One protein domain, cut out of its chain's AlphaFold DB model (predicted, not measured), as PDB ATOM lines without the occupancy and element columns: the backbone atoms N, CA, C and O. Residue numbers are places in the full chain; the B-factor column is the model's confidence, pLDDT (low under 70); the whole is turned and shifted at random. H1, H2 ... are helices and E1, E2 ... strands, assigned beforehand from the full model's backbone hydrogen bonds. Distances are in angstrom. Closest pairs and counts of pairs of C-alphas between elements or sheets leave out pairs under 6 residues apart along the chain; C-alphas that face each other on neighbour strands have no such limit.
ATOM      1  N   ARG A  69      24.280  45.645 -30.670       94.81
ATOM      2  CA  ARG A  69      25.234  46.197 -31.645       94.81
ATOM      3  C   ARG A  69      26.486  45.346 -31.853       94.81
ATOM      4  O   ARG A  69      27.030  45.341 -32.954       94.81
ATOM      5  N   HIS A  70      26.957  44.686 -30.802       95.31
ATOM      6  CA  HIS A  70      28.198  43.914 -30.813       95.31
ATOM      7  C   HIS A  70      27.961  42.399 -30.882       95.31
ATOM      8  O   HIS A  70      28.913  41.641 -30.714       95.31
ATOM      9  N   ASP A  71      26.721  41.966 -31.124       95.75
ATOM     10  CA  ASP A  71      26.373  40.548 -31.152       95.75
ATOM     11  C   ASP A  71      26.591  39.933 -32.535       95.75
ATOM     12  O   ASP A  71      26.394  40.574 -33.574       95.75
ATOM     13  N   ASP A  72      26.935  38.648 -32.529       96.00
ATOM     14  CA  ASP A  72      26.930  37.788 -33.706       96.00
ATOM     15  C   ASP A  72      25.562  37.118 -33.844       96.00
ATOM     16  O   ASP A  72      25.140  36.324 -32.999       96.00
ATOM     17  N   VAL A  73      24.849  37.435 -34.921       97.19
ATOM     18  CA  VAL A  73      23.520  36.883 -35.183       97.19
ATOM     19  C   VAL A  73      23.646  35.590 -35.968       97.19
ATOM     20  O   VAL A  73      24.253  35.570 -37.034       97.19
ATOM     21  N   VAL A  74      23.011  34.516 -35.498       97.38
ATOM     22  CA  VAL A  74      23.049  33.210 -36.169       97.38
ATOM     23  C   VAL A  74      21.642  32.738 -36.510       97.38
ATOM     24  O   VAL A  74      20.817  32.505 -35.628       97.38
ATOM     25  N   PHE A  75      21.398  32.522 -37.800       97.25
ATOM     26  CA  PHE A  75      20.253  31.772 -38.299       97.25
ATOM     27  C   PHE A  75      20.692  30.325 -38.587       97.25
ATOM     28  O   PHE A  75      21.526  30.119 -39.478       97.25
ATOM     29  N   PRO A  76      20.171  29.317 -37.855       94.31
ATOM     30  CA  PRO A  76      20.641  27.937 -37.973       94.31
ATOM     31  C   PRO A  76      20.492  27.378 -39.400       94.31
ATOM     32  O   PRO A  76      19.406  27.477 -39.981       94.31
ATOM     33  N   PRO A  77      21.550  26.776 -39.982       88.25
ATOM     34  CA  PRO A  77      21.577  26.370 -41.391       88.25
ATOM     35  C   PRO A  77      20.674  25.170 -41.711       88.25
ATOM     36  O   PRO A  77      20.352  24.934 -42.872       88.25
ATOM     37  N   ASP A  78      20.280  24.406 -40.696       86.31
ATOM     38  CA  ASP A  78      19.401  23.239 -40.774       86.31
ATOM     39  C   ASP A  78      17.907  23.599 -40.705       86.31
ATOM     40  O   ASP A  78      17.050  22.717 -40.779       86.31
ATOM     41  N   THR A  79      17.581  24.892 -40.617       89.94
ATOM     42  CA  THR A  79      16.204  25.395 -40.560       89.94
ATOM     43  C   THR A  79      15.936  26.449 -41.633       89.94
ATOM     44  O   THR A  79      16.830  27.180 -42.062       89.94
ATOM     45  N   SER A  80      14.684  26.545 -42.086       94.12
ATOM     46  CA  SER A  80      14.216  27.701 -42.849       94.12
ATOM     47  C   SER A  80      13.646  28.749 -41.899       94.12
ATOM     48  O   SER A  80      13.049  28.427 -40.873       94.12
ATOM     49  N   PHE A  81      13.825  30.018 -42.246       96.81
ATOM     50  CA  PHE A  81      13.364  31.135 -41.433       96.81
ATOM     51  C   PHE A  81      12.848  32.260 -42.319       96.81
ATOM     52  O   PHE A  81      13.165  32.338 -43.509       96.81
ATOM     53  N   ARG A  82      12.060  33.141 -41.709       97.31
ATOM     54  CA  ARG A  82      11.657  34.410 -42.290       97.31
ATOM     55  C   ARG A  82      11.497  35.434 -41.175       97.31
ATOM     56  O   ARG A  82      10.929  35.097 -40.143       97.31
ATOM     57  N   VAL A  83      12.037  36.633 -41.360       97.44
ATOM     58  CA  VAL A  83      12.087  37.689 -40.344       97.44
ATOM     59  C   VAL A  83      11.760  39.050 -40.953       97.44
ATOM     60  O   VAL A  83      12.234  39.384 -42.042       97.44
ATOM     61  N   ASP A  84      10.909  39.801 -40.259       95.81
ATOM     62  CA  ASP A  84      10.559  41.195 -40.526       95.81
ATOM     63  C   ASP A  84      11.539  42.120 -39.792       95.81
ATOM     64  O   ASP A  84      11.690  42.031 -38.570       95.81
ATOM     65  N   LEU A  85      12.196  43.012 -40.531       94.25
ATOM     66  CA  LEU A  85      13.127  44.012 -40.001       94.25
ATOM     67  C   LEU A  85      12.421  45.233 -39.384       94.25
ATOM     68  O   LEU A  85      13.087  46.133 -38.877       94.25
ATOM     69  N   GLY A  86      11.086  45.256 -39.373       86.50
ATOM     70  CA  GLY A  86      10.296  46.294 -38.729       86.50
ATOM     71  C   GLY A  86      10.128  47.556 -39.589       86.50
ATOM     72  O   GLY A  86      10.414  47.543 -40.786       86.50
ATOM     73  N   PRO A  87       9.604  48.652 -39.007       81.12
ATOM     74  CA  PRO A  87       9.181  49.841 -39.749       81.12
ATOM     75  C   PRO A  87      10.341  50.654 -40.361       81.12
ATOM     76  O   PRO A  87      11.432  50.728 -39.793       81.12
ATOM     77  N   ASP A  88      10.047  51.325 -41.486       61.91
ATOM     78  CA  ASP A  88      10.954  52.201 -42.246       61.91
ATOM     79  C   ASP A  88      11.612  53.264 -41.347       61.91
ATOM     80  O   ASP A  88      10.968  53.824 -40.457       61.91
ATOM     81  N   ALA A  89      12.881  53.571 -41.641       60.47
ATOM     82  CA  ALA A  89      13.794  54.510 -40.962       60.47
ATOM     83  C   ALA A  89      14.665  53.967 -39.813       60.47
ATOM     84  O   ALA A  89      15.510  54.711 -39.311       60.47
ATOM     85  N   ARG A  90      14.531  52.699 -39.401       72.81
ATOM     86  CA  ARG A  90      15.397  52.113 -38.360       72.81
ATOM     87  C   ARG A  90      16.388  51.128 -38.969       72.81
ATOM     88  O   ARG A  90      15.998  50.135 -39.574       72.81
ATOM     89  N   THR A  91      17.673  51.414 -38.787       84.00
ATOM     90  CA  THR A  91      18.755  50.498 -39.152       84.00
ATOM     91  C   THR A  91      19.106  49.636 -37.955       84.00
ATOM     92  O   THR A  91      19.605  50.132 -36.944       84.00
ATOM     93  N   VAL A  92      18.873  48.335 -38.079       90.94
ATOM     94  CA  VAL A  92      19.458  47.341 -37.188       90.94
ATOM     95  C   VAL A  92      20.938  47.226 -37.531       90.94
ATOM     96  O   VAL A  92      21.310  47.027 -38.691       90.94
ATOM     97  N   ARG A  93      21.796  47.353 -36.522       94.00
ATOM     98  CA  ARG A  93      23.238  47.173 -36.667       94.00
ATOM     99  C   ARG A  93      23.712  46.136 -35.669       94.00
ATOM    100  O   ARG A  93      23.435  46.288 -34.486       94.00
ATOM    101  N   VAL A  94      24.425  45.130 -36.153       96.19
ATOM    102  CA  VAL A  94      25.026  44.055 -35.347       96.19
ATOM    103  C   VAL A  94      26.490  43.859 -35.746       96.19
ATOM    104  O   VAL A  94      26.969  44.529 -36.664       96.19
ATOM    105  N   HIS A  95      27.222  42.973 -35.074       96.38
ATOM    106  CA  HIS A  95      28.620  42.723 -35.424       96.38
ATOM    107  C   HIS A  95      28.729  41.858 -36.687       96.38
ATOM    108  O   HIS A  95      29.387  42.239 -37.658       96.38
ATOM    109  N   SER A  96      28.018  40.729 -36.714       97.06
ATOM    110  CA  SER A  96      27.952  39.852 -37.883       97.06
ATOM    111  C   SER A  96      26.594  39.168 -38.021       97.06
ATOM    112  O   SER A  96      25.799  39.122 -37.079       97.06
ATOM    113  N   VAL A  97      26.318  38.645 -39.217       97.69
ATOM    114  CA  VAL A  97      25.127  37.838 -39.504       97.69
ATOM    115  C   VAL A  97      25.557  36.550 -40.189       97.69
ATOM    116  O   VAL A  97      26.099  36.576 -41.288       97.69
ATOM    117  N   SER A  98      25.267  35.410 -39.580       97.69
ATOM    118  CA  SER A  98      25.447  34.089 -40.168       97.69
ATOM    119  C   SER A  98      24.114  33.533 -40.661       97.69
ATOM    120  O   SER A  98      23.198  33.307 -39.872       97.69
ATOM    121  N   ALA A  99      23.995  33.300 -41.968       96.94
ATOM    122  CA  ALA A  99      22.804  32.736 -42.598       96.94
ATOM    123  C   ALA A  99      23.190  31.875 -43.808       96.94
ATOM    124  O   ALA A  99      24.094  32.221 -44.563       96.94
ATOM    125  N   LEU A 100      22.496  30.747 -44.004       92.56
ATOM    126  CA  LEU A 100      22.728  29.827 -45.134       92.56
ATOM    127  C   LEU A 100      24.187  29.346 -45.271       92.56
ATOM    128  O   LEU A 100      24.691  29.154 -46.375       92.56
ATOM    129  N   GLY A 101      24.875  29.155 -44.143       92.19
ATOM    130  CA  GLY A 101      26.279  28.727 -44.121       92.19
ATOM    131  C   GLY A 101      27.283  29.815 -44.521       92.19
ATOM    132  O   GLY A 101      28.473  29.526 -44.624       92.19
ATOM    133  N   GLN A 102      26.831  31.052 -44.729       95.38
ATOM    134  CA  GLN A 102      27.678  32.222 -44.951       95.38
ATOM    135  C   GLN A 102      27.717  33.081 -43.688       95.38
ATOM    136  O   GLN A 102      26.726  33.143 -42.965       95.38
ATOM    137  N   ASN A 103      28.844  33.754 -43.446       97.12
ATOM    138  CA  ASN A 103      28.991  34.730 -42.368       97.12
ATOM    139  C   ASN A 103      29.315  36.111 -42.950       97.12
ATOM    140  O   ASN A 103      30.367  36.300 -43.563       97.12
ATOM    141  N   PHE A 104      28.410  37.062 -42.755       97.44
ATOM    142  CA  PHE A 104      28.497  38.425 -43.255       97.44
ATOM    143  C   PHE A 104      29.074  39.341 -42.177       97.44
ATOM    144  O   PHE A 104      28.473  39.537 -41.123       97.44
ATOM    145  N   THR A 105      30.240  39.919 -42.461       96.38
ATOM    146  CA  THR A 105      30.949  40.869 -41.575       96.38
ATOM    147  C   THR A 105      31.171  42.234 -42.231       96.38
ATOM    148  O   THR A 105      31.729  43.142 -41.617       96.38
ATOM    149  N   ARG A 106      30.738  42.389 -43.490       96.25
ATOM    150  CA  ARG A 106      30.824  43.625 -44.271       96.25
ATOM    151  C   ARG A 106      29.463  43.966 -44.860       96.25
ATOM    152  O   ARG A 106      28.788  43.091 -45.401       96.25
ATOM    153  N   ASP A 107      29.102  45.245 -44.787       96.31
ATOM    154  CA  ASP A 107      27.818  45.747 -45.290       96.31
ATOM    155  C   ASP A 107      27.630  45.479 -46.788       96.31
ATOM    156  O   ASP A 107      26.527  45.156 -47.222       96.31
ATOM    157  N   GLU A 108      28.704  45.566 -47.579       96.69
ATOM    158  CA  GLU A 108      28.686  45.313 -49.026       96.69
ATOM    159  C   GLU A 108      28.222  43.887 -49.366       96.69
ATOM    160  O   GLU A 108      27.311  43.707 -50.176       96.69
ATOM    161  N   ASP A 109      28.773  42.882 -48.683       97.38
ATOM    162  CA  ASP A 109      28.429  41.475 -48.895       97.38
ATOM    163  C   ASP A 109      27.006  41.171 -48.409       97.38
ATOM    164  O   ASP A 109      26.242  40.468 -49.078       97.38
ATOM    165  N   LEU A 110      26.628  41.730 -47.252       97.75
ATOM    166  CA  LEU A 110      25.289  41.566 -46.695       97.75
ATOM    167  C   LEU A 110      24.221  42.196 -47.598       97.75
ATOM    168  O   LEU A 110      23.187  41.578 -47.837       97.75
ATOM    169  N   THR A 111      24.477  43.389 -48.133       97.00
ATOM    170  CA  THR A 111      23.543  44.102 -49.019       97.00
ATOM    171  C   THR A 111      23.261  43.286 -50.276       97.00
ATOM    172  O   THR A 111      22.100  43.034 -50.599       97.00
ATOM    173  N   VAL A 112      24.311  42.773 -50.929       98.06
ATOM    174  CA  VAL A 112      24.172  41.898 -52.106       98.06
ATOM    175  C   VAL A 112      23.340  40.654 -51.776       98.06
ATOM    176  O   VAL A 112      22.489  40.236 -52.566       98.06
ATOM    177  N   PHE A 113      23.547  40.060 -50.598       97.94
ATOM    178  CA  PHE A 113      22.762  38.912 -50.158       97.94
ATOM    179  C   PHE A 113      21.289  39.262 -49.903       97.94
ATOM    180  O   PHE A 113      20.415  38.544 -50.395       97.94
ATOM    181  N   LEU A 114      20.995  40.349 -49.185       97.31
ATOM    182  CA  LEU A 114      19.629  40.792 -48.880       97.31
ATOM    183  C   LEU A 114      18.842  41.135 -50.153       97.31
ATOM    184  O   LEU A 114      17.658  40.809 -50.256       97.31
ATOM    185  N   GLU A 115      19.510  41.708 -51.156       97.06
ATOM    186  CA  GLU A 115      18.928  41.998 -52.467       97.06
ATOM    187  C   GLU A 115      18.722  40.747 -53.330       97.06
ATOM    188  O   GLU A 115      17.936  40.780 -54.277       97.06
ATOM    189  N   SER A 116      19.375  39.622 -53.026       97.75
ATOM    190  CA  SER A 116      19.200  38.365 -53.760       97.75
ATOM    191  C   SER A 116      17.819  37.731 -53.516       97.75
ATOM    192  O   SER A 116      17.143  38.004 -52.524       97.75
ATOM    193  N   ARG A 117      17.388  36.800 -54.385       96.94
ATOM    194  CA  ARG A 117      16.144  36.034 -54.150       96.94
ATOM    195  C   ARG A 117      16.186  35.273 -52.817       96.94
ATOM    196  O   ARG A 117      15.179  35.242 -52.118       96.94
ATOM    197  N   ALA A 118      17.329  34.678 -52.471       95.88
ATOM    198  CA  ALA A 118      17.485  33.918 -51.231       95.88
ATOM    199  C   ALA A 118      17.319  34.810 -49.992       95.88
ATOM    200  O   ALA A 118      16.635  34.404 -49.048       95.88
ATOM    201  N   GLY A 119      17.883  36.025 -50.044       97.12
ATOM    202  CA  GLY A 119      17.726  37.068 -49.033       97.12
ATOM    203  C   GLY A 119      16.275  37.511 -48.893       97.12
ATOM    204  O   GLY A 119      15.707  37.346 -47.822       97.12
ATOM    205  N   ARG A 120      15.621  37.949 -49.976       97.00
ATOM    206  CA  ARG A 120      14.225  38.446 -49.945       97.00
ATOM    207  C   ARG A 120      13.177  37.414 -49.506       97.00
ATOM    208  O   ARG A 120      12.105  37.775 -49.019       97.00
ATOM    209  N   LEU A 121      13.454  36.119 -49.682       97.00
ATOM    210  CA  LEU A 121      12.594  35.054 -49.146       97.00
ATOM    211  C   LEU A 121      12.666  34.967 -47.611       97.00
ATOM    212  O   LEU A 121      11.695  34.548 -46.982       97.00
ATOM    213  N   ARG A 122      13.780  35.394 -47.008       97.06
ATOM    214  CA  ARG A 122      14.096  35.249 -45.576       97.06
ATOM    215  C   ARG A 122      14.024  36.559 -44.800       97.06
ATOM    216  O   ARG A 122      13.621  36.555 -43.649       97.06
ATOM    217  N   PHE A 123      14.380  37.670 -45.420       97.00
ATOM    218  CA  PHE A 123      14.377  38.999 -44.827       97.00
ATOM    219  C   PHE A 123      13.373  39.853 -45.586       97.00
ATOM    220  O   PHE A 123      13.362  39.873 -46.819       97.00
ATOM    221  N   HIS A 124      12.502  40.520 -44.844       95.44
ATOM    222  CA  HIS A 124      11.493  41.405 -45.401       95.44
ATOM    223  C   HIS A 124      11.217  42.553 -44.436       95.44
ATOM    224  O   HIS A 124      11.840  42.655 -43.379       95.44
ATOM    225  N   GLY A 125      10.277  43.401 -44.829       92.69
ATOM    226  CA  GLY A 125       9.963  44.614 -44.107       92.69
ATOM    227  C   GLY A 125      10.784  45.807 -44.597       92.69
ATOM    228  O   GLY A 125      11.765  45.643 -45.324       92.69
ATOM    229  N   PRO A 126      10.338  47.016 -44.249       90.94
ATOM    230  CA  PRO A 126      10.996  48.251 -44.654       90.94
ATOM    231  C   PRO A 126      12.301  48.583 -43.898       90.94
ATOM    232  O   PRO A 126      13.117  49.365 -44.381       90.94
ATOM    233  N   GLY A 127      12.517  48.016 -42.708       90.62
ATOM    234  CA  GLY A 127      13.740  48.225 -41.929       90.62
ATOM    235  C   GLY A 127      15.014  47.779 -42.660       90.62
ATOM    236  O   GLY A 127      14.982  46.919 -43.541       90.62
ATOM    237  N   THR A 128      16.161  48.345 -42.277       92.25
ATOM    238  CA  THR A 128      17.463  47.980 -42.859       92.25
ATOM    239  C   THR A 128      18.328  47.212 -41.868       92.25
ATOM    240  O   THR A 128      18.248  47.427 -40.659       92.25
ATOM    241  N   LEU A 129      19.169  46.312 -42.379       95.44
ATOM    242  CA  LEU A 129      20.114  45.523 -41.590       95.44
ATOM    243  C   LEU A 129      21.539  45.815 -42.062       95.44
ATOM    244  O   LEU A 129      21.817  45.787 -43.258       95.44
ATOM    245  N   SER A 130      22.424  46.088 -41.109       95.62
ATOM    246  CA  SER A 130      23.838  46.389 -41.329       95.62
ATOM    247  C   SER A 130      24.717  45.627 -40.341       95.62
ATOM    248  O   SER A 130      24.278  45.245 -39.252       95.62
ATOM    249  N   VAL A 131      25.972  45.425 -40.719       96.75
ATOM    250  CA  VAL A 131      27.014  44.779 -39.924       96.75
ATOM    251  C   VAL A 131      28.186  45.731 -39.705       96.75
ATOM    252  O   VAL A 131      28.474  46.617 -40.509       96.75
ATOM    253  N   GLY A 132      28.879  45.587 -38.582       89.62
ATOM    254  CA  GLY A 132      30.045  46.400 -38.253       89.62
ATOM    255  C   GLY A 132      31.133  45.581 -37.583       89.62
ATOM    256  O   GLY A 132      30.873  44.858 -36.636       89.62
ATOM    257  N   SER A 133      32.377  45.768 -38.012       72.06
ATOM    258  CA  SER A 133      33.536  44.998 -37.547       72.06
ATOM    259  C   SER A 133      34.074  45.391 -36.162       72.06
ATOM    260  O   SER A 133      35.150  44.941 -35.767       72.06
ATOM    261  N   GLU A 134      33.383  46.261 -35.423       80.31
ATOM    262  CA  GLU A 134      33.852  46.762 -34.130       80.31
ATOM    263  C   GLU A 134      33.320  45.904 -32.980       80.31
ATOM    264  O   GLU A 134      32.168  46.032 -32.555       80.31
ATOM    265  N   ALA A 135      34.189  45.051 -32.438       82.94
ATOM    266  CA  ALA A 135      33.951  44.387 -31.162       82.94
ATOM    267  C   ALA A 135      33.983  45.393 -29.994       82.94
ATOM    268  O   ALA A 135      34.657  46.425 -30.055       82.94
ATOM    269  N   CYS A 136      33.293  45.072 -28.895       90.88
ATOM    270  CA  CYS A 136      33.385  45.854 -27.664       90.88
ATOM    271  C   CYS A 136      34.793  45.727 -27.055       90.88
ATOM    272  O   CYS A 136      35.163  44.677 -26.533       90.88
ATOM    273  N   ALA A 137      35.592  46.795 -27.130       90.31
ATOM    274  CA  ALA A 137      36.951  46.823 -26.579       90.31
ATOM    275  C   ALA A 137      37.007  47.243 -25.093       90.31
ATOM    276  O   ALA A 137      38.049  47.098 -24.449       90.31
ATOM    277  N   ASP A 138      35.909  47.779 -24.549       93.31
ATOM    278  CA  ASP A 138      35.829  48.253 -23.166       93.31
ATOM    279  C   ASP A 138      35.567  47.092 -22.196       93.31
ATOM    280  O   ASP A 138      34.602  46.340 -22.327       93.31
ATOM    281  N   ARG A 139      36.425  46.958 -21.180       93.44
ATOM    282  CA  ARG A 139      36.315  45.903 -20.162       93.44
ATOM    283  C   ARG A 139      35.153  46.105 -19.192       93.44
ATOM    284  O   ARG A 139      34.768  45.144 -18.533       93.44
ATOM    285  N   SER A 140      34.627  47.323 -19.071       95.00
ATOM    286  CA  SER A 140      33.412  47.602 -18.300       95.00
ATOM    287  C   SER A 140      32.131  47.181 -19.029       95.00
ATOM    288  O   SER A 140      31.066  47.162 -18.416       95.00
ATOM    289  N   GLY A 141      32.246  46.779 -20.298       93.56
ATOM    290  CA  GLY A 141      31.135  46.411 -21.164       93.56
ATOM    291  C   GLY A 141      30.708  47.551 -22.086       93.56
ATOM    292  O   GLY A 141      31.148  48.693 -21.964       93.56
ATOM    293  N   CYS A 142      29.835  47.219 -23.031       94.69
ATOM    294  CA  CYS A 142      29.254  48.168 -23.970       94.69
ATOM    295  C   CYS A 142      27.737  48.160 -23.831       94.69
ATOM    296  O   CYS A 142      27.130  47.130 -23.543       94.69
TER     297      CYS A 142
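Overview. This is residues 69 to 142 of the 184 residues of the protein "Protein amnionless" of Pteropus vampyrus (UniProt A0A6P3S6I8). Two small sheets meet at a corner in a V, one of E1, E3 and E4, the other of E2 and E5, with H1 packed over E4 and E5 on one side and the short H2 beyond its end. The long link of residues 75 to 90 spans the open side of the V, and residues 132 to 142 lead away from the body as a tail. The printed part has 74 residues with two named helices and five named strands, in the order E1 E2 E3 E4 H1 H2 E5; the larger sheet runs E1 E3 E4 and is mixed, the smaller pairs E2 and E5 in parallel. The class is mixed, helices and strands, with 33 residues, under half, in named elements. The whole is compact, with a radius of gyration of the C-alphas of 12.8 A and spans of 40 by 30 by 20 A.

Along the chain. E1 is residues 72 to 74, 6.5 A long, with C-alpha 72 at (26.930, 37.788, -33.706). E2 is residues 91 to 94, 9.8 A, and E3 is residues 96 to 99, 10.0 A. E4 is residues 102 to 104, 6.5 A. H1 is residues 107 to 115, 12.0 A, with C-alpha 107 at (27.818, 45.747, -45.290). H2 is residues 117 to 122, 8.9 A. E5 is residues 128 to 131, 10.5 A, with C-alpha 131 at (27.014, 44.779, -39.924).

Arrangement. E1 and E3 are parallel at 9 degrees, with N 98 and O 73 at 2.7 A. E3 and E4 form an antiparallel hairpin at 155 degrees, with N 104 and O 97 at 2.8 A. E2 runs on into E3 at 92 degrees across one residue. E2 and E5 are parallel at 25 degrees, with N 92 and O 128 at 2.8 A. The closest C-alphas of E3 and E5, Ser 96 and Val 131, are 5.4 A apart. H1 is on the sheet E1 E3 E4 at a height of 9.9 A, over E4, and only just slantwise to it at 33 degrees on the local plane. The closest C-alphas of H1 and E5, Asp 107 and Val 131, are 5.5 A apart. H1 and H2 are close but not clearly touching, Phe 113 and Gly 119 having the closest C-alphas at 5.5 A, and are about perpendicular at 89 degrees. H2 is not on the sheet E1 E3 E4. Every O i to N i+4 pair is within hydrogen-bond range in H1, and 1 of 2 in H2.

Size, cuts and confidence. The two C-alphas farthest apart, of Arg 117 and Ser 140, are 41.4 A from each other. The printed part has no cut. The link from E1 to E2 is long, 16 residues, and its residues 83 to 84 pair in parallel with residues 123 to 124; the other links are tight. The mean pLDDT of the printed part is 92.8, and residues 88 to 89 are under 70.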